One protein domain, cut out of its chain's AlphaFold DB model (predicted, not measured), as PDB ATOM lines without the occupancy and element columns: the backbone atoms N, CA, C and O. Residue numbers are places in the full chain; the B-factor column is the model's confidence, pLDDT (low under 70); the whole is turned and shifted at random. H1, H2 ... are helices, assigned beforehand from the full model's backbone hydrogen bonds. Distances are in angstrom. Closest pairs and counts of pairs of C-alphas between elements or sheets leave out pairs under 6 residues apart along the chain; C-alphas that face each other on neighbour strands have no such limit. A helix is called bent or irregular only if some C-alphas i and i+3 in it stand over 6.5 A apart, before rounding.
ATOM      1  N   TRP A  11       6.782  -7.675  17.752       47.41
ATOM      2  CA  TRP A  11       5.926  -7.857  16.574       47.41
ATOM      3  C   TRP A  11       4.556  -7.168  16.714       47.41
ATOM      4  O   TRP A  11       4.027  -6.649  15.730       47.41
ATOM      5  N   LEU A  12       4.003  -7.107  17.930       41.25
ATOM      6  CA  LEU A  12       2.656  -6.585  18.184       41.25
ATOM      7  C   LEU A  12       2.488  -5.096  17.813       41.25
ATOM      8  O   LEU A  12       1.501  -4.773  17.143       41.25
ATOM      9  N   PRO A  13       3.449  -4.203  18.144       43.09
ATOM     10  CA  PRO A  13       3.414  -2.812  17.698       43.09
ATOM     11  C   PRO A  13       3.503  -2.688  16.177       43.09
ATOM     12  O   PRO A  13       2.783  -1.891  15.586       43.09
ATOM     13  N   LYS A  14       4.324  -3.523  15.524       43.34
ATOM     14  CA  LYS A  14       4.493  -3.505  14.064       43.34
ATOM     15  C   LYS A  14       3.221  -3.922  13.319       43.34
ATOM     16  O   LYS A  14       2.860  -3.289  12.336       43.34
ATOM     17  N   VAL A  15       2.483  -4.906  13.835       43.12
ATOM     18  CA  VAL A  15       1.198  -5.327  13.247       43.12
ATOM     19  C   VAL A  15       0.069  -4.331  13.496       43.12
ATOM     20  O   VAL A  15      -0.775  -4.152  12.624       43.12
ATOM     21  N   HIS A  16       0.062  -3.624  14.628       50.91
ATOM     22  CA  HIS A  16      -0.908  -2.544  14.853       50.91
ATOM     23  C   HIS A  16      -0.674  -1.331  13.943       50.91
ATOM     24  O   HIS A  16      -1.618  -0.608  13.631       50.91
ATOM     25  N   VAL A  17       0.569  -1.111  13.507       47.84
ATOM     26  CA  VAL A  17       0.926  -0.026  12.582       47.84
ATOM     27  C   VAL A  17       0.512  -0.344  11.136       47.84
ATOM     28  O   VAL A  17       0.215   0.584  10.385       47.84
ATOM     29  N   GLU A  18       0.434  -1.623  10.758       43.34
ATOM     30  CA  GLU A  18       0.250  -2.057   9.361       43.34
ATOM     31  C   GLU A  18      -1.152  -2.617   9.031       43.34
ATOM     32  O   GLU A  18      -1.490  -2.749   7.857       43.34
ATOM     33  N   VAL A  19      -2.001  -2.923  10.023       34.97
ATOM     34  CA  VAL A  19      -3.288  -3.618   9.806       34.97
ATOM     35  C   VAL A  19      -4.506  -2.704  10.060       34.97
ATOM     36  O   VAL A  19      -4.538  -1.995  11.067       34.97
ATOM     37  N   PRO A  20      -5.551  -2.721   9.198       37.03
ATOM     38  CA  PRO A  20      -6.775  -1.937   9.393       37.03
ATOM     39  C   PRO A  20      -7.481  -2.241  10.729       37.03
ATOM     40  O   PRO A  20      -7.535  -3.383  11.186       37.03
ATOM     41  N   THR A  21      -8.081  -1.208  11.332       49.50
ATOM     42  CA  THR A  21      -8.613  -1.154  12.715       49.50
ATOM     43  C   THR A  21      -9.580  -2.267  13.132       49.50
ATOM     44  O   THR A  21      -9.771  -2.480  14.324       49.50
ATOM     45  N   ARG A  22     -10.198  -2.999  12.195       29.86
ATOM     46  CA  ARG A  22     -11.158  -4.077  12.507       29.86
ATOM     47  C   ARG A  22     -10.502  -5.429  12.802       29.86
ATOM     48  O   ARG A  22     -11.071  -6.222  13.544       29.86
ATOM     49  N   THR A  23      -9.321  -5.703  12.254       43.22
ATOM     50  CA  THR A  23      -8.638  -7.005  12.387       43.22
ATOM     51  C   THR A  23      -7.687  -7.077  13.585       43.22
ATOM     52  O   THR A  23      -7.387  -8.175  14.050       43.22
ATOM     53  N   SER A  24      -7.273  -5.939  14.153       44.94
ATOM     54  CA  SER A  24      -6.473  -5.885  15.391       44.94
ATOM     55  C   SER A  24      -7.267  -6.313  16.636       44.94
ATOM     56  O   SER A  24      -6.734  -7.015  17.497       44.94
ATOM     57  N   LEU A  25      -8.561  -5.977  16.695       48.44
ATOM     58  CA  LEU A  25      -9.470  -6.295  17.806       48.44
ATOM     59  C   LEU A  25      -9.677  -7.806  18.016       48.44
ATOM     60  O   LEU A  25      -9.705  -8.279  19.150       48.44
ATOM     61  N   VAL A  26      -9.780  -8.579  16.931       47.56
ATOM     62  CA  VAL A  26     -10.024 -10.033  17.002       47.56
ATOM     63  C   VAL A  26      -8.761 -10.797  17.421       47.56
ATOM     64  O   VAL A  26      -8.849 -11.767  18.175       47.56
ATOM     65  N   LEU A  27      -7.576 -10.344  16.993       45.41
ATOM     66  CA  LEU A  27      -6.309 -10.978  17.375       45.41
ATOM     67  C   LEU A  27      -5.961 -10.770  18.856       45.41
ATOM     68  O   LEU A  27      -5.452 -11.697  19.490       45.41
ATOM     69  N   ALA A  28      -6.250  -9.591  19.416       47.09
ATOM     70  CA  ALA A  28      -5.982  -9.299  20.825       47.09
ATOM     71  C   ALA A  28      -6.809 -10.197  21.768       47.09
ATOM     72  O   ALA A  28      -6.273 -10.730  22.740       47.09
ATOM     73  N   GLY A  29      -8.085 -10.448  21.440       46.78
ATOM     74  CA  GLY A  29      -8.965 -11.305  22.244       46.78
ATOM     75  C   GLY A  29      -8.589 -12.793  22.220       46.78
ATOM     76  O   GLY A  29      -8.639 -13.467  23.250       46.78
ATOM     77  N   ALA A  30      -8.153 -13.318  21.069       48.66
ATOM     78  CA  ALA A  30      -7.774 -14.729  20.937       48.66
ATOM     79  C   ALA A  30      -6.458 -15.081  21.663       48.66
ATOM     80  O   ALA A  30      -6.271 -16.224  22.089       48.66
ATOM     81  N   GLY A  31      -5.551 -14.110  21.825       52.75
ATOM     82  CA  GLY A  31      -4.273 -14.299  22.514       52.75
ATOM     83  C   GLY A  31      -4.436 -14.603  24.005       52.75
ATOM     84  O   GLY A  31      -3.832 -15.549  24.509       52.75
ATOM     85  N   VAL A  32      -5.310 -13.866  24.695       51.19
ATOM     86  CA  VAL A  32      -5.504 -13.996  26.150       51.19
ATOM     87  C   VAL A  32      -6.110 -15.355  26.525       51.19
ATOM     88  O   VAL A  32      -5.639 -16.007  27.455       51.19
ATOM     89  N   TYR A  33      -7.070 -15.856  25.738       50.16
ATOM     90  CA  TYR A  33      -7.692 -17.169  25.971       50.16
ATOM     91  C   TYR A  33      -6.718 -18.349  25.779       50.16
ATOM     92  O   TYR A  33      -6.900 -19.424  26.345       50.16
ATOM     93  N   ARG A  34      -5.665 -18.168  24.972       50.09
ATOM     94  CA  ARG A  34      -4.617 -19.180  24.773       50.09
ATOM     95  C   ARG A  34      -3.568 -19.155  25.884       50.09
ATOM     96  O   ARG A  34      -3.080 -20.215  26.271       50.09
ATOM     97  N   ILE A  35      -3.258 -17.966  26.398       52.91
ATOM     98  CA  ILE A  35      -2.306 -17.754  27.492       52.91
ATOM     99  C   ILE A  35      -2.834 -18.395  28.784       52.91
ATOM    100  O   ILE A  35      -2.104 -19.157  29.418       52.91
ATOM    101  N   SER A  36      -4.124 -18.233  29.103       53.31
ATOM    102  CA  SER A  36      -4.733 -18.855  30.294       53.31
ATOM    103  C   SER A  36      -4.630 -20.389  30.308       53.31
ATOM    104  O   SER A  36      -4.556 -20.998  31.374       53.31
ATOM    105  N   LYS A  37      -4.551 -21.034  29.133       50.81
ATOM    106  CA  LYS A  37      -4.453 -22.497  29.009       50.81
ATOM    107  C   LYS A  37      -3.018 -23.037  29.060       50.81
ATOM    108  O   LYS A  37      -2.846 -24.212  29.368       50.81
ATOM    109  N   SER A  38      -1.995 -22.224  28.768       49.31
ATOM    110  CA  SER A  38      -0.583 -22.655  28.815       49.31
ATOM    111  C   SER A  38       0.148 -22.257  30.099       49.31
ATOM    112  O   SER A  38       1.286 -22.678  30.302       49.31
ATOM    113  N   LEU A  39      -0.469 -21.442  30.959       51.56
ATOM    114  CA  LEU A  39       0.144 -20.962  32.201       51.56
ATOM    115  C   LEU A  39       0.321 -22.048  33.275       51.56
ATOM    116  O   LEU A  39       1.038 -21.820  34.242       51.56
ATOM    117  N   SER A  40      -0.262 -23.238  33.101       53.38
ATOM    118  CA  SER A  40      -0.183 -24.333  34.079       53.38
ATOM    119  C   SER A  40       1.219 -24.934  34.260       53.38
ATOM    120  O   SER A  40       1.393 -25.788  35.123       53.38
ATOM    121  N   PHE A  41       2.205 -24.532  33.446       51.41
ATOM    122  CA  PHE A  41       3.565 -25.086  33.457       51.41
ATOM    123  C   PHE A  41       4.610 -24.234  34.197       51.41
ATOM    124  O   PHE A  41       5.691 -24.743  34.487       51.41
ATOM    125  N   PHE A  42       4.327 -22.966  34.514       58.19
ATOM    126  CA  PHE A  42       5.272 -22.077  35.203       58.19
ATOM    127  C   PHE A  42       4.853 -21.834  36.658       58.19
ATOM    128  O   PHE A  42       3.668 -21.769  36.972       58.19
ATOM    129  N   GLY A  43       5.831 -21.680  37.557       67.06
ATOM    130  CA  GLY A  43       5.561 -21.332  38.954       67.06
ATOM    131  C   GLY A  43       4.875 -19.967  39.072       67.06
ATOM    132  O   GLY A  43       5.308 -19.001  38.441       67.06
ATOM    133  N   PHE A  44       3.826 -19.881  39.898       70.25
ATOM    134  CA  PHE A  44       3.019 -18.666  40.087       70.25
ATOM    135  C   PHE A  44       3.859 -17.423  40.424       70.25
ATOM    136  O   PHE A  44       3.598 -16.346  39.894       70.25
ATOM    137  N   GLU A  45       4.906 -17.564  41.240       74.31
ATOM    138  CA  GLU A  45       5.767 -16.435  41.625       74.31
ATOM    139  C   GLU A  45       6.581 -15.866  40.457       74.31
ATOM    140  O   GLU A  45       6.713 -14.649  40.323       74.31
ATOM    141  N   LEU A  46       7.071 -16.725  39.559       74.94
ATOM    142  CA  LEU A  46       7.813 -16.288  38.374       74.94
ATOM    143  C   LEU A  46       6.909 -15.525  37.402       74.94
ATOM    144  O   LEU A  46       7.342 -14.548  36.795       74.94
ATOM    145  N   LEU A  47       5.648 -15.940  37.284       75.19
ATOM    146  CA  LEU A  47       4.658 -15.272  36.440       75.19
ATOM    147  C   LEU A  47       4.273 -13.891  36.994       75.19
ATOM    148  O   LEU A  47       4.106 -12.950  36.217       75.19
ATOM    149  N   ILE A  48       4.193 -13.744  38.322       79.56
ATOM    150  CA  ILE A  48       3.960 -12.451  38.989       79.56
ATOM    151  C   ILE A  48       5.156 -11.513  38.793       79.56
ATOM    152  O   ILE A  48       4.982 -10.339  38.470       79.56
ATOM    153  N   LEU A  49       6.384 -12.014  38.952       81.88
ATOM    154  CA  LEU A  49       7.583 -11.214  38.694       81.88
ATOM    155  C   LEU A  49       7.653 -10.777  37.229       81.88
ATOM    156  O   LEU A  49       7.929  -9.612  36.945       81.88
ATOM    157  N   PHE A  50       7.350 -11.682  36.298       80.81
ATOM    158  CA  PHE A  50       7.328 -11.367  34.874       80.81
ATOM    159  C   PHE A  50       6.280 -10.302  34.530       80.81
ATOM    160  O   PHE A  50       6.590  -9.364  33.793       80.81
ATOM    161  N   SER A  51       5.066 -10.392  35.088       83.62
ATOM    162  CA  SER A  51       4.022  -9.392  34.841       83.62
ATOM    163  C   SER A  51       4.416  -8.017  35.384       83.62
ATOM    164  O   SER A  51       4.332  -7.035  34.647       83.62
ATOM    165  N   LEU A  52       4.962  -7.937  36.600       85.69
ATOM    166  CA  LEU A  52       5.448  -6.680  37.180       85.69
ATOM    167  C   LEU A  52       6.583  -6.055  36.359       85.69
ATOM    168  O   LEU A  52       6.535  -4.863  36.047       85.69
ATOM    169  N   VAL A  53       7.572  -6.857  35.958       86.00
ATOM    170  CA  VAL A  53       8.677  -6.387  35.108       86.00
ATOM    171  C   VAL A  53       8.150  -5.893  33.762       86.00
ATOM    172  O   VAL A  53       8.593  -4.848  33.289       86.00
ATOM    173  N   SER A  54       7.176  -6.586  33.164       84.00
ATOM    174  CA  SER A  54       6.582  -6.178  31.887       84.00
ATOM    175  C   SER A  54       5.861  -4.826  31.979       84.00
ATOM    176  O   SER A  54       6.053  -3.981  31.105       84.00
ATOM    177  N   ILE A  55       5.111  -4.582  33.062       88.31
ATOM    178  CA  ILE A  55       4.397  -3.319  33.301       88.31
ATOM    179  C   ILE A  55       5.398  -2.169  33.443       88.31
ATOM    180  O   ILE A  55       5.262  -1.139  32.781       88.31
ATOM    181  N   ILE A  56       6.427  -2.341  34.278       88.50
ATOM    182  CA  ILE A  56       7.432  -1.299  34.530       88.50
ATOM    183  C   ILE A  56       8.234  -1.019  33.256       88.50
ATOM    184  O   ILE A  56       8.368   0.126  32.839       88.50
ATOM    185  N   PHE A  57       8.739  -2.058  32.595       86.31
ATOM    186  CA  PHE A  57       9.574  -1.883  31.412       86.31
ATOM    187  C   PHE A  57       8.803  -1.237  30.255       86.31
ATOM    188  O   PHE A  57       9.301  -0.319  29.602       86.31
ATOM    189  N   CYS A  58       7.567  -1.675  30.019       85.31
ATOM    190  CA  CYS A  58       6.764  -1.156  28.924       85.31
ATOM    191  C   CYS A  58       6.235   0.262  29.212       85.31
ATOM    192  O   CYS A  58       6.199   1.083  28.298       85.31
ATOM    193  N   SER A  59       5.928   0.602  30.471       84.56
ATOM    194  CA  SER A  59       5.589   1.986  30.851       84.56
ATOM    195  C   SER A  59       6.772   2.944  30.690       84.56
ATOM    196  O   SER A  59       6.581   4.057  30.201       84.56
ATOM    197  N   PHE A  60       8.000   2.504  30.983       85.44
ATOM    198  CA  PHE A  60       9.207   3.279  30.673       85.44
ATOM    199  C   PHE A  60       9.367   3.529  29.169       85.44
ATOM    200  O   PHE A  60       9.655   4.655  28.770       85.44
ATOM    201  N   ILE A  61       9.134   2.517  28.326       85.69
ATOM    202  CA  ILE A  61       9.188   2.674  26.861       85.69
ATOM    203  C   ILE A  61       8.138   3.681  26.375       85.69
ATOM    204  O   ILE A  61       8.447   4.510  25.523       85.69
ATOM    205  N   CYS A  62       6.929   3.664  26.944       81.25
ATOM    206  CA  CYS A  62       5.869   4.611  26.594       81.25
ATOM    207  C   CYS A  62       6.282   6.078  26.802       81.25
ATOM    208  O   CYS A  62       5.908   6.923  25.995       81.25
ATOM    209  N   ILE A  63       7.073   6.395  27.833       80.75
ATOM    210  CA  ILE A  63       7.518   7.778  28.103       80.75
ATOM    211  C   ILE A  63       8.417   8.308  26.976       80.75
ATOM    212  O   ILE A  63       8.371   9.492  26.652       80.75
ATOM    213  N   PHE A  64       9.220   7.438  26.361       83.44
ATOM    214  CA  PHE A  64      10.141   7.816  25.288       83.44
ATOM    215  C   PHE A  64       9.515   7.755  23.890       83.44
ATOM    216  O   PHE A  64      10.187   8.072  22.907       83.44
ATOM    217  N   GLN A  65       8.250   7.349  23.775       80.81
ATOM    218  CA  GLN A  65       7.621   7.136  22.482       80.81
ATOM    219  C   GLN A  65       6.995   8.430  21.943       80.81
ATOM    220  O   GLN A  65       6.037   8.950  22.510       80.81
ATOM    221  N   SER A  66       7.497   8.919  20.806       74.12
ATOM    222  CA  SER A  66       6.971  10.118  20.134       74.12
ATOM    223  C   SER A  66       5.695   9.862  19.332       74.12
ATOM    224  O   SER A  66       4.866  10.759  19.195       74.12
ATOM    225  N   ASP A  67       5.517   8.653  18.785       77.44
ATOM    226  CA  ASP A  67       4.424   8.401  17.842       77.44
ATOM    227  C   ASP A  67       3.186   7.848  18.554       77.44
ATOM    228  O   ASP A  67       3.216   6.760  19.140       77.44
ATOM    229  N   CYS A  68       2.048   8.533  18.414       72.19
ATOM    230  CA  CYS A  68       0.812   8.169  19.112       72.19
ATOM    231  C   CYS A  68       0.319   6.744  18.786       72.19
ATOM    232  O   CYS A  68      -0.220   6.061  19.650       72.19
ATOM    233  N   LYS A  69       0.540   6.247  17.559       71.88
ATOM    234  CA  LYS A  69       0.163   4.870  17.171       71.88
ATOM    235  C   LYS A  69       1.000   3.801  17.875       71.88
ATOM    236  O   LYS A  69       0.502   2.726  18.186       71.88
ATOM    237  N   SER A  70       2.274   4.085  18.111       76.38
ATOM    238  CA  SER A  70       3.151   3.177  18.849       76.38
ATOM    239  C   SER A  70       2.960   3.300  20.359       76.38
ATOM    240  O   SER A  70       2.973   2.283  21.044       76.38
ATOM    241  N   LEU A  71       2.685   4.509  20.862       78.69
ATOM    242  CA  LEU A  71       2.319   4.746  22.258       78.69
ATOM    243  C   LEU A  71       1.046   3.962  22.627       78.69
ATOM    244  O   LEU A  71       1.022   3.287  23.652       78.69
ATOM    245  N   ALA A  72       0.050   3.939  21.730       79.19
ATOM    246  CA  ALA A  72      -1.144   3.089  21.808       79.19
ATOM    247  C   ALA A  72      -0.840   1.586  21.923       79.19
ATOM    248  O   ALA A  72      -1.537   0.851  22.619       79.19
ATOM    249  N   ALA A  73       0.156   1.107  21.179       79.25
ATOM    250  CA  ALA A  73       0.483  -0.311  21.131       79.25
ATOM    251  C   ALA A  73       1.302  -0.759  22.348       79.25
ATOM    252  O   ALA A  73       1.112  -1.863  22.844       79.25
ATOM    253  N   TYR A  74       2.207   0.084  22.846       81.75
ATOM    254  CA  TYR A  74       2.954  -0.225  24.065       81.75
ATOM    255  C   TYR A  74       2.085  -0.085  25.319       81.75
ATOM    256  O   TYR A  74       2.208  -0.896  26.240       81.75
ATOM    257  N   SER A  75       1.142   0.861  25.356       83.88
ATOM    258  CA  SER A  75       0.207   0.956  26.481       83.88
ATOM    259  C   SER A  75      -0.665  -0.298  26.603       83.88
ATOM    260  O   SER A  75      -0.816  -0.810  27.711       83.88
ATOM    261  N   SER A  76      -1.152  -0.886  25.501       82.88
ATOM    262  CA  SER A  76      -1.942  -2.131  25.550       82.88
ATOM    263  C   SER A  76      -1.166  -3.335  26.087       82.88
ATOM    264  O   SER A  76      -1.721  -4.151  26.823       82.88
ATOM    265  N   ILE A  77       0.140  -3.415  25.817       81.62
ATOM    266  CA  ILE A  77       1.013  -4.444  26.402       81.62
ATOM    267  C   ILE A  77       1.105  -4.273  27.927       81.62
ATOM    268  O   ILE A  77       1.050  -5.267  28.652       81.62
ATOM    269  N   CYS A  78       1.173  -3.033  28.425       86.06
ATOM    270  CA  CYS A  78       1.144  -2.762  29.866       86.06
ATOM    271  C   CYS A  78      -0.177  -3.218  30.503       86.06
ATOM    272  O   CYS A  78      -0.161  -3.885  31.536       86.06
ATOM    273  N   HIS A  79      -1.309  -2.906  29.863       85.19
ATOM    274  CA  HIS A  79      -2.648  -3.302  30.314       85.19
ATOM    275  C   HIS A  79      -2.801  -4.832  30.401       85.19
ATOM    276  O   HIS A  79      -3.320  -5.357  31.384       85.19
ATOM    277  N   ILE A  80      -2.260  -5.581  29.436       82.94
ATOM    278  CA  ILE A  80      -2.248  -7.055  29.485       82.94
ATOM    279  C   ILE A  80      -1.394  -7.576  30.658       82.94
ATOM    280  O   ILE A  80      -1.749  -8.578  31.281       82.94
ATOM    281  N   GLY A  81      -0.309  -6.882  31.014       84.00
ATOM    282  CA  GLY A  81       0.466  -7.174  32.223       84.00
ATOM    283  C   GLY A  81      -0.374  -7.070  33.504       84.00
ATOM    284  O   GLY A  81      -0.288  -7.950  34.366       84.00
ATOM    285  N   PHE A  82      -1.243  -6.057  33.607       85.50
ATOM    286  CA  PHE A  82      -2.187  -5.916  34.726       85.50
ATOM    287  C   PHE A  82      -3.242  -7.028  34.752       85.50
ATOM    288  O   PHE A  82      -3.547  -7.550  35.826       85.50
ATOM    289  N   VAL A  83      -3.748  -7.451  33.588       84.56
ATOM    290  CA  VAL A  83      -4.674  -8.594  33.474       84.56
ATOM    291  C   VAL A  83      -4.029  -9.871  34.021       84.56
ATOM    292  O   VAL A  83      -4.636 -10.554  34.847       84.56
ATOM    293  N   LEU A  84      -2.782 -10.159  33.630       80.69
ATOM    294  CA  LEU A  84      -2.036 -11.322  34.127       80.69
ATOM    295  C   LEU A  84      -1.819 -11.255  35.642       80.69
ATOM    296  O   LEU A  84      -2.036 -12.243  36.341       80.69
ATOM    297  N   LEU A  85      -1.431 -10.090  36.168       82.62
ATOM    298  CA  LEU A  85      -1.259  -9.892  37.608       82.62
ATOM    299  C   LEU A  85      -2.572 -10.116  38.385       82.62
ATOM    300  O   LEU A  85      -2.547 -10.684  39.479       82.62
ATOM    301  N   SER A  86      -3.706  -9.699  37.814       80.69
ATOM    302  CA  SER A  86      -5.037  -9.891  38.397       80.69
ATOM    303  C   SER A  86      -5.480 -11.357  38.386       80.69
ATOM    304  O   SER A  86      -6.062 -11.822  39.365       80.69
ATOM    305  N   GLU A  87      -5.213 -12.097  37.306       74.94
ATOM    306  CA  GLU A  87      -5.620 -13.503  37.171       74.94
ATOM    307  C   GLU A  87      -4.796 -14.444  38.066       74.94
ATOM    308  O   GLU A  87      -5.344 -15.374  38.660       74.94
ATOM    309  N   LEU A  88      -3.490 -14.186  38.200       69.44
ATOM    310  CA  LEU A  88      -2.549 -15.025  38.958       69.44
ATOM    311  C   LEU A  88      -2.747 -14.970  40.471       69.44
ATOM    312  O   LEU A  88      -2.340 -15.879  41.198       69.44
ATOM    313  N   ARG A  89      -3.355 -13.895  40.969       63.88
ATOM    314  CA  ARG A  89      -3.642 -13.742  42.389       63.88
ATOM    315  C   ARG A  89      -4.900 -14.556  42.708       63.88
ATOM    316  O   ARG A  89      -6.016 -14.080  42.536       63.88
ATOM    317  N   MET A  90      -4.682 -15.800  43.137       51.25
ATOM    318  CA  MET A  90      -5.666 -16.841  43.485       51.25
ATOM    319  C   MET A  90      -6.607 -16.444  44.640       51.25
ATOM    320  O   MET A  90      -6.623 -17.064  45.698       51.25
ATOM    321  N   VAL A  91      -7.414 -15.407  44.445       55.78
ATOM    322  CA  VAL A  91      -8.567 -15.094  45.290       55.78
ATOM    323  C   VAL A  91      -9.822 -15.176  44.426       55.78
ATOM    324  O   VAL A  91      -9.766 -14.901  43.229       55.78
ATOM    325  N   TYR A  92     -10.962 -15.522  45.027       61.34
ATOM    326  CA  TYR A  92     -12.295 -15.578  44.414       61.34
ATOM    327  C   TYR A  92     -12.595 -14.448  43.406       61.34
ATOM    328  O   TYR A  92     -13.278 -14.688  42.414       61.34
ATOM    329  N   TYR A  93     -12.047 -13.243  43.614       71.19
ATOM    330  CA  TYR A  93     -12.276 -12.067  42.767       71.19
ATOM    331  C   TYR A  93     -11.192 -11.788  41.705       71.19
ATOM    332  O   TYR A  93     -11.382 -10.913  40.867       71.19
ATOM    333  N   GLY A  94     -10.066 -12.510  41.672       72.69
ATOM    334  CA  GLY A  94      -8.967 -12.224  40.730       72.69
ATOM    335  C   GLY A  94      -9.384 -12.347  39.258       72.69
ATOM    336  O   GLY A  94      -9.084 -11.480  38.433       72.69
ATOM    337  N   LYS A  95     -10.180 -13.379  38.945       74.12
ATOM    338  CA  LYS A  95     -10.724 -13.611  37.595       74.12
ATOM    339  C   LYS A  95     -11.765 -12.573  37.183       74.12
ATOM    340  O   LYS A  95     -11.781 -12.163  36.025       74.12
ATOM    341  N   SER A  96     -12.633 -12.142  38.102       80.19
ATOM    342  CA  SER A  96     -13.635 -11.118  37.787       80.19
ATOM    343  C   SER A  96     -12.980  -9.762  37.542       80.19
ATOM    344  O   SER A  96     -13.356  -9.079  36.593       80.19
ATOM    345  N   MET A  97     -11.944  -9.409  38.307       83.62
ATOM    346  CA  MET A  97     -11.170  -8.186  38.069       83.62
ATOM    347  C   MET A  97     -10.411  -8.231  36.738       83.62
ATOM    348  O   MET A  97     -10.445  -7.257  35.992       83.62
ATOM    349  N   ALA A  98      -9.828  -9.376  36.366       81.81
ATOM    350  CA  ALA A  98      -9.178  -9.542  35.065       81.81
ATOM    351  C   ALA A  98     -10.155  -9.300  33.894       81.81
ATOM    352  O   ALA A  98      -9.804  -8.636  32.919       81.81
ATOM    353  N   LEU A  99     -11.402  -9.776  34.008       82.19
ATOM    354  CA  LEU A  99     -12.463  -9.510  33.027       82.19
ATOM    355  C   LEU A  99     -12.838  -8.026  32.954       82.19
ATOM    356  O   LEU A  99     -12.997  -7.499  31.853       82.19
ATOM    357  N   VAL A 100     -12.948  -7.347  34.098       85.56
ATOM    358  CA  VAL A 100     -13.239  -5.904  34.139       85.56
ATOM    359  C   VAL A 100     -12.131  -5.107  33.448       85.56
ATOM    360  O   VAL A 100     -12.444  -4.253  32.621       85.56
ATOM    361  N   ILE A 101     -10.857  -5.425  33.709       85.69
ATOM    362  CA  ILE A 101      -9.710  -4.767  33.057       85.69
ATOM    363  C   ILE A 101      -9.736  -5.013  31.543       85.69
ATOM    364  O   ILE A 101      -9.580  -4.075  30.766       85.69
ATOM    365  N   MET A 102     -10.003  -6.244  31.096       83.69
ATOM    366  CA  MET A 102     -10.098  -6.554  29.663       83.69
ATOM    367  C   MET A 102     -11.222  -5.783  28.960       83.69
ATOM    368  O   MET A 102     -11.018  -5.268  27.859       83.69
ATOM    369  N   LEU A 103     -12.399  -5.680  29.584       83.62
ATOM    370  CA  LEU A 103     -13.528  -4.930  29.029       83.62
ATOM    371  C   LEU A 103     -13.247  -3.425  28.997       83.62
ATOM    372  O   LEU A 103     -13.482  -2.783  27.970       83.62
ATOM    373  N   ALA A 104     -12.713  -2.874  30.091       83.81
ATOM    374  CA  ALA A 104     -12.338  -1.469  30.181       83.81
ATOM    375  C   ALA A 104     -11.282  -1.123  29.126       83.81
ATOM    376  O   ALA A 104     -11.488  -0.212  28.323       83.81
ATOM    377  N   HIS A 105     -10.203  -1.904  29.051       82.50
ATOM    378  CA  HIS A 105      -9.148  -1.725  28.061       82.50
ATOM    379  C   HIS A 105      -9.675  -1.851  26.623       82.50
ATOM    380  O   HIS A 105      -9.325  -1.042  25.761       82.50
ATOM    381  N   GLY A 106     -10.574  -2.807  26.365       80.12
ATOM    382  CA  GLY A 106     -11.252  -2.954  25.079       80.12
ATOM    383  C   GLY A 106     -12.002  -1.685  24.672       80.12
ATOM    384  O   GLY A 106     -11.761  -1.150  23.590       80.12
ATOM    385  N   TYR A 107     -12.843  -1.146  25.555       81.19
ATOM    386  CA  TYR A 107     -13.598   0.083  25.288       81.19
ATOM    387  C   TYR A 107     -12.679   1.293  25.059       81.19
ATOM    388  O   TYR A 107     -12.852   2.058  24.106       81.19
ATOM    389  N   ILE A 108     -11.655   1.419  25.905       82.19
ATOM    390  CA  ILE A 108     -10.675   2.505  25.875       82.19
ATOM    391  C   ILE A 108      -9.861   2.476  24.575       82.19
ATOM    392  O   ILE A 108      -9.675   3.501  23.915       82.19
ATOM    393  N   SER A 109      -9.422   1.290  24.151       77.69
ATOM    394  CA  SER A 109      -8.642   1.123  22.924       77.69
ATOM    395  C   SER A 109      -9.434   1.515  21.671       77.69
ATOM    396  O   SER A 109      -8.894   2.210  20.809       77.69
ATOM    397  N   VAL A 110     -10.724   1.161  21.582       80.50
ATOM    398  CA  VAL A 110     -11.577   1.544  20.442       80.50
ATOM    399  C   VAL A 110     -11.719   3.060  20.354       80.50
ATOM    400  O   VAL A 110     -11.527   3.629  19.276       80.50
ATOM    401  N   LEU A 111     -12.012   3.720  21.478       81.00
ATOM    402  CA  LEU A 111     -12.157   5.175  21.516       81.00
ATOM    403  C   LEU A 111     -10.849   5.866  21.110       81.00
ATOM    404  O   LEU A 111     -10.851   6.798  20.306       81.00
ATOM    405  N   MET A 112      -9.724   5.363  21.613       77.75
ATOM    406  CA  MET A 112      -8.397   5.882  21.309       77.75
ATOM    407  C   MET A 112      -8.043   5.745  19.820       77.75
ATOM    408  O   MET A 112      -7.602   6.717  19.209       77.75
ATOM    409  N   PHE A 113      -8.260   4.577  19.206       76.62
ATOM    410  CA  PHE A 113      -7.991   4.384  17.774       76.62
ATOM    411  C   PHE A 113      -8.921   5.214  16.885       76.62
ATOM    412  O   PHE A 113      -8.479   5.725  15.855       76.62
ATOM    413  N   TYR A 114     -10.181   5.392  17.288       79.31
ATOM    414  CA  TYR A 114     -11.120   6.268  16.592       79.31
ATOM    415  C   TYR A 114     -10.668   7.736  16.627       79.31
ATOM    416  O   TYR A 114     -10.605   8.390  15.583       79.31
ATOM    417  N   LEU A 115     -10.278   8.239  17.805       77.69
ATOM    418  CA  LEU A 115      -9.757   9.599  17.970       77.69
ATOM    419  C   LEU A 115      -8.464   9.816  17.178       77.69
ATOM    420  O   LEU A 115      -8.340  10.826  16.489       77.69
ATOM    421  N   LEU A 116      -7.536   8.854  17.210       78.19
ATOM    422  CA  LEU A 116      -6.314   8.903  16.404       78.19
ATOM    423  C   LEU A 116      -6.624   8.971  14.907       78.19
ATOM    424  O   LEU A 116      -6.013   9.766  14.196       78.19
ATOM    425  N   GLY A 117      -7.589   8.179  14.429       77.25
ATOM    426  CA  GLY A 117      -8.039   8.212  13.038       77.25
ATOM    427  C   GLY A 117      -8.536   9.599  12.629       77.25
ATOM    428  O   GLY A 117      -7.983  10.195  11.705       77.25
ATOM    429  N   ASN A 118      -9.507  10.147  13.364       79.12
ATOM    430  CA  ASN A 118     -10.066  11.476  13.088       79.12
ATOM    431  C   ASN A 118      -9.027  12.595  13.187       79.12
ATOM    432  O   ASN A 118      -9.055  13.553  12.419       79.12
ATOM    433  N   PHE A 119      -8.094  12.482  14.128       78.00
ATOM    434  CA  PHE A 119      -7.046  13.475  14.273       78.00
ATOM    435  C   PHE A 119      -6.067  13.438  13.092       78.00
ATOM    436  O   PHE A 119      -5.716  14.481  12.546       78.00
ATOM    437  N   THR A 120      -5.680  12.245  12.628       75.25
ATOM    438  CA  THR A 120      -4.813  12.122  11.444       75.25
ATOM    439  C   THR A 120      -5.477  12.644  10.172       75.25
ATOM    440  O   THR A 120      -4.817  13.332   9.394       75.25
ATOM    441  N   THR A 121      -6.773  12.385   9.967       77.12
ATOM    442  CA  THR A 121      -7.508  12.919   8.810       77.12
ATOM    443  C   THR A 121      -7.649  14.436   8.885       77.12
ATOM    444  O   THR A 121      -7.449  15.113   7.876       77.12
ATOM    445  N   PHE A 122      -7.906  14.986  10.075       79.38
ATOM    446  CA  PHE A 122      -7.938  16.428  10.305       79.38
ATOM    447  C   PHE A 122      -6.591  17.093   9.989       79.38
ATOM    448  O   PHE A 122      -6.553  18.065   9.235       79.38
ATOM    449  N   LEU A 123      -5.478  16.549  10.496       73.19
ATOM    450  CA  LEU A 123      -4.138  17.083  10.228       73.19
ATOM    451  C   LEU A 123      -3.800  17.092   8.737       73.19
ATOM    452  O   LEU A 123      -3.268  18.081   8.241       73.19
ATOM    453  N   ILE A 124      -4.130  16.011   8.027       77.56
ATOM    454  CA  ILE A 124      -3.933  15.916   6.577       77.56
ATOM    455  C   ILE A 124      -4.720  17.016   5.856       77.56
ATOM    456  O   ILE A 124      -4.148  17.721   5.028       77.56
ATOM    457  N   GLY A 125      -5.993  17.221   6.213       77.88
ATOM    458  CA  GLY A 125      -6.823  18.280   5.634       77.88
ATOM    459  C   GLY A 125      -6.246  19.684   5.846       77.88
ATOM    460  O   GLY A 125      -6.180  20.471   4.902       77.88
ATOM    461  N   VAL A 126      -5.758  19.986   7.055       74.44
ATOM    462  CA  VAL A 126      -5.135  21.290   7.343       74.44
ATOM    463  C   VAL A 126      -3.808  21.462   6.600       74.44
ATOM    464  O   VAL A 126      -3.525  22.554   6.111       74.44
ATOM    465  N   TYR A 127      -3.009  20.402   6.461       74.62
ATOM    466  CA  TYR A 127      -1.737  20.460   5.736       74.62
ATOM    467  C   TYR A 127      -1.940  20.771   4.246       74.62
ATOM    468  O   TYR A 127      -1.239  21.620   3.693       74.62
ATOM    469  N   PHE A 128      -2.932  20.135   3.608       77.12
ATOM    470  CA  PHE A 128      -3.314  20.433   2.222       77.12
ATOM    471  C   PHE A 128      -3.783  21.882   2.062       77.12
ATOM    472  O   PHE A 128      -3.280  22.591   1.191       77.12
ATOM    473  N   PHE A 129      -4.667  22.347   2.949       74.12
ATOM    474  CA  PHE A 129      -5.129  23.737   2.953       74.12
ATOM    475  C   PHE A 129      -3.967  24.734   3.112       74.12
ATOM    476  O   PHE A 129      -3.894  25.742   2.409       74.12
ATOM    477  N   PHE A 130      -3.018  24.443   4.004       68.69
ATOM    478  CA  PHE A 130      -1.854  25.292   4.251       68.69
ATOM    479  C   PHE A 130      -0.893  25.349   3.056       68.69
ATOM    480  O   PHE A 130      -0.372  26.421   2.747       68.69
ATOM    481  N   SER A 131      -0.690  24.225   2.361       71.50
ATOM    482  CA  SER A 131       0.164  24.163   1.168       71.50
ATOM    483  C   SER A 131      -0.326  25.089   0.053       71.50
ATOM    484  O   SER A 131       0.495  25.717  -0.611       71.50
ATOM    485  N   GLU A 132      -1.642  25.210  -0.145       72.12
ATOM    486  CA  GLU A 132      -2.208  26.182  -1.089       72.12
ATOM    487  C   GLU A 132      -2.084  27.620  -0.560       72.12
ATOM    488  O   GLU A 132      -1.624  28.509  -1.278       72.12
ATOM    489  N   TYR A 133      -2.410  27.865   0.714       67.31
ATOM    490  CA  TYR A 133      -2.423  29.217   1.293       67.31
ATOM    491  C   TYR A 133      -1.034  29.869   1.419       67.31
ATOM    492  O   TYR A 133      -0.909  31.092   1.292       67.31
ATOM    493  N   LEU A 134       0.021  29.071   1.620       63.44
ATOM    494  CA  LEU A 134       1.418  29.525   1.633       63.44
ATOM    495  C   LEU A 134       1.835  30.209   0.323       63.44
ATOM    496  O   LEU A 134       2.702  31.085   0.341       63.44
ATOM    497  N   THR A 135       1.223  29.827  -0.802       65.62
ATOM    498  CA  THR A 135       1.541  30.401  -2.120       65.62
ATOM    499  C   THR A 135       0.877  31.760  -2.355       65.62
ATOM    500  O   THR A 135       1.403  32.562  -3.122       65.62
ATOM    501  N   LEU A 136      -0.226  32.054  -1.656       67.38
ATOM    502  CA  LEU A 136      -1.051  33.246  -1.878       67.38
ATOM    503  C   LEU A 136      -0.684  34.439  -0.987       67.38
ATOM    504  O   LEU A 136      -0.719  35.570  -1.460       67.38
ATOM    505  N   ASN A 137      -0.338  34.229   0.290       66.25
ATOM    506  CA  ASN A 137       0.040  35.332   1.184       66.25
ATOM    507  C   ASN A 137       1.003  34.895   2.298       66.25
ATOM    508  O   ASN A 137       0.631  34.226   3.264       66.25
ATOM    509  N   ARG A 138       2.253  35.368   2.210       65.62
ATOM    510  CA  ARG A 138       3.340  34.968   3.119       65.62
ATOM    511  C   ARG A 138       3.089  35.387   4.577       65.62
ATOM    512  O   ARG A 138       3.401  34.622   5.479       65.62
ATOM    513  N   TYR A 139       2.463  36.542   4.820       67.81
ATOM    514  CA  TYR A 139       2.228  37.048   6.183       67.81
ATOM    515  C   TYR A 139       0.998  36.445   6.876       67.81
ATOM    516  O   TYR A 139       1.086  36.097   8.051       67.81
ATOM    517  N   SER A 140      -0.129  36.263   6.175       70.88
ATOM    518  CA  SER A 140      -1.314  35.628   6.778       70.88
ATOM    519  C   SER A 140      -1.093  34.136   7.044       70.88
ATOM    520  O   SER A 140      -1.633  33.608   8.013       70.88
ATOM    521  N   SER A 141      -0.235  33.470   6.259       72.25
ATOM    522  CA  SER A 141       0.105  32.057   6.458       72.25
ATOM    523  C   SER A 141       0.731  31.761   7.833       72.25
ATOM    524  O   SER A 141       0.385  30.758   8.452       72.25
ATOM    525  N   LEU A 142       1.570  32.654   8.379       74.50
ATOM    526  CA  LEU A 142       2.231  32.451   9.679       74.50
ATOM    527  C   LEU A 142       1.237  32.387  10.848       74.50
ATOM    528  O   LEU A 142       1.418  31.592  11.769       74.50
ATOM    529  N   TYR A 143       0.168  33.185  10.797       76.75
ATOM    530  CA  TYR A 143      -0.878  33.178  11.821       76.75
ATOM    531  C   TYR A 143      -1.644  31.846  11.837       76.75
ATOM    532  O   TYR A 143      -1.803  31.227  12.891       76.75
ATOM    533  N   TYR A 144      -2.047  31.349  10.662       73.94
ATOM    534  CA  TYR A 144      -2.722  30.052  10.545       73.94
ATOM    535  C   TYR A 144      -1.803  28.875  10.900       73.94
ATOM    536  O   TYR A 144      -2.260  27.908  11.511       73.94
ATOM    537  N   PHE A 145      -0.505  28.974  10.598       77.31
ATOM    538  CA  PHE A 145       0.491  27.989  11.025       77.31
ATOM    539  C   PHE A 145       0.619  27.923  12.554       77.31
ATOM    540  O   PHE A 145       0.666  26.833  13.127       77.31
ATOM    541  N   GLY A 146       0.603  29.077  13.230       80.38
ATOM    542  CA  GLY A 146       0.594  29.147  14.693       80.38
ATOM    543  C   GLY A 146      -0.630  28.464  15.310       80.38
ATOM    544  O   GLY A 146      -0.489  27.679  16.247       80.38
ATOM    545  N   ILE A 147      -1.822  28.689  14.744       79.44
ATOM    546  CA  ILE A 147      -3.059  28.021  15.186       79.44
ATOM    547  C   ILE A 147      -2.967  26.504  14.977       79.44
ATOM    548  O   ILE A 147      -3.341  25.740  15.866       79.44
ATOM    549  N   PHE A 148      -2.442  26.050  13.837       77.44
ATOM    550  CA  PHE A 148      -2.263  24.624  13.558       77.44
ATOM    551  C   PHE A 148      -1.330  23.942  14.567       77.44
ATOM    552  O   PHE A 148      -1.690  22.907  15.130       77.44
ATOM    553  N   LEU A 149      -0.168  24.540  14.852       80.69
ATOM    554  CA  LEU A 149       0.761  24.025  15.862       80.69
ATOM    555  C   LEU A 149       0.133  23.988  17.259       80.69
ATOM    556  O   LEU A 149       0.327  23.022  17.997       80.69
ATOM    557  N   PHE A 150      -0.654  25.006  17.612       82.94
ATOM    558  CA  PHE A 150      -1.354  25.055  18.892       82.94
ATOM    559  C   PHE A 150      -2.384  23.924  19.035       82.94
ATOM    560  O   PHE A 150      -2.395  23.217  20.046       82.94
ATOM    561  N   VAL A 151      -3.204  23.692  18.004       80.44
ATOM    562  CA  VAL A 151      -4.177  22.585  17.980       80.44
ATOM    563  C   VAL A 151      -3.466  21.228  18.030       80.44
ATOM    564  O   VAL A 151      -3.897  20.331  18.760       80.44
ATOM    565  N   TYR A 152      -2.344  21.083  17.321       79.81
ATOM    566  CA  TYR A 152      -1.523  19.875  17.368       79.81
ATOM    567  C   TYR A 152      -0.974  19.598  18.776       79.81
ATOM    568  O   TYR A 152      -1.086  18.476  19.277       79.81
ATOM    569  N   TYR A 153      -0.458  20.617  19.460       82.25
ATOM    570  CA  TYR A 153       0.049  20.459  20.822       82.25
ATOM    571  C   TYR A 153      -1.061  20.076  21.812       82.25
ATOM    572  O   TYR A 153      -0.899  19.130  22.585       82.25
ATOM    573  N   LEU A 154      -2.221  20.741  21.736       80.81
ATOM    574  CA  LEU A 154      -3.379  20.415  22.574       80.81
ATOM    575  C   LEU A 154      -3.815  18.961  22.390       80.81
ATOM    576  O   LEU A 154      -3.969  18.233  23.367       80.81
ATOM    577  N   SER A 155      -3.976  18.511  21.147       78.38
ATOM    578  CA  SER A 155      -4.386  17.129  20.860       78.38
ATOM    579  C   SER A 155      -3.400  16.080  21.395       78.38
ATOM    580  O   SER A 155      -3.819  15.055  21.935       78.38
ATOM    581  N   SER A 156      -2.095  16.362  21.313       77.62
ATOM    582  CA  SER A 156      -1.038  15.488  21.826       77.62
ATOM    583  C   SER A 156      -1.108  15.396  23.353       77.62
ATOM    584  O   SER A 156      -0.996  14.307  23.920       77.62
ATOM    585  N   PHE A 157      -1.389  16.518  24.024       82.00
ATOM    586  CA  PHE A 157      -1.625  16.549  25.465       82.00
ATOM    587  C   PHE A 157      -2.859  15.727  25.869       82.00
ATOM    588  O   PHE A 157      -2.767  14.893  26.770       82.00
ATOM    589  N   TYR A 158      -3.990  15.884  25.167       82.50
ATOM    590  CA  TYR A 158      -5.201  15.091  25.424       82.50
ATOM    591  C   TYR A 158      -4.943  13.583  25.325       82.50
ATOM    592  O   TYR A 158      -5.417  12.819  26.167       82.50
ATOM    593  N   TYR A 159      -4.157  13.153  24.335       79.81
ATOM    594  CA  TYR A 159      -3.798  11.748  24.157       79.81
ATOM    595  C   TYR A 159      -2.964  11.205  25.329       79.81
ATOM    596  O   TYR A 159      -3.260  10.133  25.861       79.81
ATOM    597  N   SER A 160      -1.966  11.967  25.786       81.00
ATOM    598  CA  SER A 160      -1.151  11.598  26.951       81.00
ATOM    599  C   SER A 160      -1.991  11.469  28.226       81.00
ATOM    600  O   SER A 160      -1.829  10.510  28.986       81.00
ATOM    601  N   VAL A 161      -2.910  12.412  28.461       83.94
ATOM    602  CA  VAL A 161      -3.808  12.374  29.625       83.94
ATOM    603  C   VAL A 161      -4.679  11.119  29.582       83.94
ATOM    604  O   VAL A 161      -4.789  10.413  30.584       83.94
ATOM    605  N   TYR A 162      -5.228  10.780  28.416       83.88
ATOM    606  CA  TYR A 162      -6.079   9.603  28.247       83.88
ATOM    607  C   TYR A 162      -5.377   8.287  28.626       83.88
ATOM    608  O   TYR A 162      -5.935   7.461  29.357       83.88
ATOM    609  N   VAL A 163      -4.125   8.111  28.185       83.31
ATOM    610  CA  VAL A 163      -3.314   6.938  28.541       83.31
ATOM    611  C   VAL A 163      -3.077   6.892  30.053       83.31
ATOM    612  O   VAL A 163      -3.306   5.856  30.673       83.31
ATOM    613  N   SER A 164      -2.706   8.017  30.673       83.88
ATOM    614  CA  SER A 164      -2.436   8.067  32.119       83.88
ATOM    615  C   SER A 164      -3.654   7.710  32.985       83.88
ATOM    616  O   SER A 164      -3.527   6.958  33.950       83.88
ATOM    617  N   VAL A 165      -4.854   8.173  32.610       86.19
ATOM    618  CA  VAL A 165      -6.100   7.851  33.326       86.19
ATOM    619  C   VAL A 165      -6.411   6.358  33.230       86.19
ATOM    620  O   VAL A 165      -6.795   5.750  34.226       86.19
ATOM    621  N   SER A 166      -6.186   5.748  32.066       85.94
ATOM    622  CA  SER A 166      -6.415   4.313  31.860       85.94
ATOM    623  C   SER A 166      -5.528   3.457  32.774       85.94
ATOM    624  O   SER A 166      -5.995   2.480  33.352       85.94
ATOM    625  N   PHE A 167      -4.270   3.856  32.981       85.69
ATOM    626  CA  PHE A 167      -3.375   3.202  33.945       85.69
ATOM    627  C   PHE A 167      -3.871   3.311  35.392       85.69
ATOM    628  O   PHE A 167      -3.800   2.343  36.148       85.69
ATOM    629  N   LEU A 168      -4.378   4.480  35.791       86.81
ATOM    630  CA  LEU A 168      -4.906   4.683  37.143       86.81
ATOM    631  C   LEU A 168      -6.146   3.823  37.410       86.81
ATOM    632  O   LEU A 168      -6.302   3.306  38.518       86.81
ATOM    633  N   VAL A 169      -7.005   3.649  36.401       87.81
ATOM    634  CA  VAL A 169      -8.184   2.778  36.490       87.81
ATOM    635  C   VAL A 169      -7.764   1.336  36.760       87.81
ATOM    636  O   VAL A 169      -8.271   0.736  37.705       87.81
ATOM    637  N   ASP A 170      -6.799   0.801  36.014       87.50
ATOM    638  CA  ASP A 170      -6.337  -0.581  36.194       87.50
ATOM    639  C   ASP A 170      -5.768  -0.838  37.593       87.50
ATOM    640  O   ASP A 170      -6.095  -1.845  38.228       87.50
ATOM    641  N   ILE A 171      -4.973   0.102  38.114       87.06
ATOM    642  CA  ILE A 171      -4.439   0.028  39.481       87.06
ATOM    643  C   ILE A 171      -5.587  -0.020  40.496       87.06
ATOM    644  O   ILE A 171      -5.566  -0.845  41.411       87.06
ATOM    645  N   LYS A 172      -6.611   0.824  40.322       88.00
ATOM    646  CA  LYS A 172      -7.767   0.867  41.225       88.00
ATOM    647  C   LYS A 172      -8.641  -0.378  41.141       88.00
ATOM    648  O   LYS A 172      -9.143  -0.815  42.173       88.00
ATOM    649  N   VAL A 173      -8.797  -0.977  39.961       86.56
ATOM    650  CA  VAL A 173      -9.520  -2.250  39.805       86.56
ATOM    651  C   VAL A 173      -8.797  -3.370  40.551       86.56
ATOM    652  O   VAL A 173      -9.432  -4.159  41.253       86.56
ATOM    653  N   ILE A 174      -7.465  -3.410  40.475       84.81
ATOM    654  CA  ILE A 174      -6.670  -4.379  41.234       84.81
ATOM    655  C   ILE A 174      -6.808  -4.118  42.736       84.81
ATOM    656  O   ILE A 174      -7.117  -5.048  43.475       84.81
ATOM    657  N   GLU A 175      -6.653  -2.877  43.197       85.00
ATOM    658  CA  GLU A 175      -6.821  -2.512  44.611       85.00
ATOM    659  C   GLU A 175      -8.210  -2.902  45.145       85.00
ATOM    660  O   GLU A 175      -8.319  -3.493  46.220       85.00
ATOM    661  N   LEU A 176      -9.269  -2.667  44.364       83.56
ATOM    662  CA  LEU A 176     -10.630  -3.087  44.699       83.56
ATOM    663  C   LEU A 176     -10.729  -4.610  44.855       83.56
ATOM    664  O   LEU A 176     -11.312  -5.095  45.827       83.56
ATOM    665  N   GLY A 177     -10.118  -5.368  43.944       80.00
ATOM    666  CA  GLY A 177     -10.015  -6.822  44.056       80.00
ATOM    667  C   GLY A 177      -9.352  -7.272  45.359       80.00
ATOM    668  O   GLY A 177      -9.786  -8.253  45.965       80.00
ATOM    669  N   TRP A 178      -8.342  -6.536  45.833       76.12
ATOM    670  CA  TRP A 178      -7.661  -6.843  47.092       76.12
ATOM    671  C   TRP A 178      -8.527  -6.523  48.308       76.12
ATOM    672  O   TRP A 178      -8.610  -7.338  49.228       76.12
ATOM    673  N   VAL A 179      -9.207  -5.378  48.317       81.44
ATOM    674  CA  VAL A 179     -10.112  -5.011  49.415       81.44
ATOM    675  C   VAL A 179     -11.233  -6.042  49.549       81.44
ATOM    676  O   VAL A 179     -11.487  -6.528  50.653       81.44
ATOM    677  N   LEU A 180     -11.832  -6.456  48.429       76.81
ATOM    678  CA  LEU A 180     -12.878  -7.484  48.396       76.81
ATOM    679  C   LEU A 180     -12.372  -8.868  48.826       76.81
ATOM    680  O   LEU A 180     -13.132  -9.646  49.391       76.81
ATOM    681  N   SER A 181     -11.091  -9.171  48.593       74.75
ATOM    682  CA  SER A 181     -10.463 -10.415  49.054       74.75
ATOM    683  C   SER A 181     -10.141 -10.455  50.548       74.75
ATOM    684  O   SER A 181      -9.899 -11.530  51.097       74.75
ATOM    685  N   SER A 182     -10.082  -9.294  51.205       75.69
ATOM    686  CA  SER A 182      -9.701  -9.208  52.612       75.69
ATOM    687  C   SER A 182     -10.838  -9.694  53.528       75.69
ATOM    688  O   SER A 182     -12.009  -9.508  53.193       75.69
ATOM    689  N   PRO A 183     -10.537 -10.247  54.719       64.44
ATOM    690  CA  PRO A 183     -11.549 -10.693  55.686       64.44
ATOM    691  C   PRO A 183     -12.612  -9.627  56.015       64.44
ATOM    692  O   PRO A 183     -13.769  -9.959  56.250       64.44
ATOM    693  N   GLY A 184     -12.239  -8.340  55.983       62.22
ATOM    694  CA  GLY A 184     -13.154  -7.215  56.204       62.22
ATOM    695  C   GLY A 184     -14.077  -6.896  55.021       62.22
ATOM    696  O   GLY A 184     -15.163  -6.361  55.229       62.22
ATOM    697  N   GLY A 185     -13.705  -7.264  53.790       57.84
ATOM    698  CA  GLY A 185     -14.543  -7.085  52.598       57.84
ATOM    699  C   GLY A 185     -15.801  -7.957  52.623       57.84
ATOM    700  O   GLY A 185     -16.877  -7.518  52.212       57.84
ATOM    701  N   TYR A 186     -15.696  -9.154  53.204       54.53
ATOM    702  CA  TYR A 186     -16.825 -10.069  53.387       54.53
ATOM    703  C   TYR A 186     -17.884  -9.528  54.357       54.53
ATOM    704  O   TYR A 186     -19.056  -9.842  54.197       54.53
ATOM    705  N   LEU A 187     -17.520  -8.678  55.325       53.00
ATOM    706  CA  LEU A 187     -18.473  -8.088  56.278       53.00
ATOM    707  C   LEU A 187     -19.372  -7.012  55.647       53.00
ATOM    708  O   LEU A 187     -20.525  -6.865  56.047       53.00
ATOM    709  N   PHE A 188     -18.880  -6.289  54.636       52.69
ATOM    710  CA  PHE A 188     -19.657  -5.244  53.958       52.69
ATOM    711  C   PHE A 188     -20.703  -5.797  52.979       52.69
ATOM    712  O   PHE A 188     -21.743  -5.170  52.792       52.69
ATOM    713  N   PHE A 189     -20.461  -6.969  52.382       52.59
ATOM    714  CA  PHE A 189     -21.383  -7.590  51.417       52.59
ATOM    715  C   PHE A 189     -22.032  -8.898  51.905       52.59
ATOM    716  O   PHE A 189     -23.013  -9.338  51.312       52.59
ATOM    717  N   GLY A 190     -21.525  -9.509  52.978       45.31
ATOM    718  CA  GLY A 190     -21.979 -10.796  53.518       45.31
ATOM    719  C   GLY A 190     -23.003 -10.717  54.654       45.31
ATOM    720  O   GLY A 190     -23.405 -11.755  55.159       45.31
ATOM    721  N   SER A 191     -23.472  -9.529  55.053       41.81
ATOM    722  CA  SER A 191     -24.523  -9.373  56.079       41.81
ATOM    723  C   SER A 191     -25.959  -9.532  55.549       41.81
ATOM    724  O   SER A 191     -26.921  -9.183  56.231       41.81
TER     725      SER A 191
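Overview. This is residues 11 to 191 of the 193 residues of the protein "NADH dehydrogenase subunit 4" of Elaeophora elaphi (UniProt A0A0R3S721). A long helical hairpin, H5 and H6, makes the length of the model, and H4 packs along the half of it away from its turn, with H3 packed on H4. H1 packs on one end of H4, H2 runs loosely beside H4, the short H7 sits at the far end of H6, and residues 135 to 140, at the hairpin's turn, stick out. The printed part has 181 residues with seven named helices, H1 to H7 in chain order, and no named strand; the class is all helix. The whole is loose, with a radius of gyration of the C-alphas of 21.1 A, and spans 73 by 37 by 27 A.

Arrangement. H6, residues 138 to 181, is the longest helix and touches H5, residues 94 to 136, opposite ways at a shallow tilt of 1 degree, as a hairpin; their closest C-alphas are Leu 134 and Ser 141, 5.6 A. H4, residues 68 to 88, is the hub. It forms a hairpin with H5, touching closest at the C-alphas of Val 83 and Ala 98, 4.9 A. H6 touches H4 with residues 159 to 174 alone, closest at the C-alphas of Ser 86 and Ile 174, 6.4 A. H3, residues 44 to 63, forms a hairpin with H4, closest at the C-alphas of Ile 55 and Cys 78, 4.8 A, and is apart from H5 and H6. H1, residues 11 to 18, touches H4 residues 69 to 74 alone at a steep tilt of 40 degrees, closest at the C-alphas of Pro 13 and Ala 73, 5.2 A. H2, residues 21 to 41, and H4 are near each other; H2, H4, H5 and H6 form a bundle, helices side by side. H7, residues 185 to 189, is close to H6 but not clearly touching, at 5.8 A between the C-alphas of Val 179 and Gly 185. Every O i to N i+4 pair is within hydrogen-bond range in H1, H3 and H4; H5 has 37 of 39, H6 37 of 40, H2 7 of 17 with 5 of 18 O i to N i+3 pairs, and H7 0 of 1 with 1 of 2.

Along the chain. H6 is 66.0 A long, from C-alpha 138 at (3.340, 34.968, 3.119) to C-alpha 181 at (-10.463, -10.415, 49.054), and H5 is 62.8 A. H2, 33.9 A, has a kink of 29 degrees near residue 35 and is only just irregular: C-alphas 37 and 40 are 6.9 A apart. H4 is 30.7 A, H3 29.4 A, H1 10.9 A from C-alpha 11 at (5.926, -7.857, 16.574), and H7 7.0 A.

Size, cuts and confidence. The C-alphas farthest apart, those of Leu 136 and Ser 191, are 75.7 A apart. The printed part has no cut, and its links are tight. Mean pLDDT of the printed part is 71.9; residues 11 to 43, 88 to 92, 130, 133 to 139 and 183 to 191 are under 70.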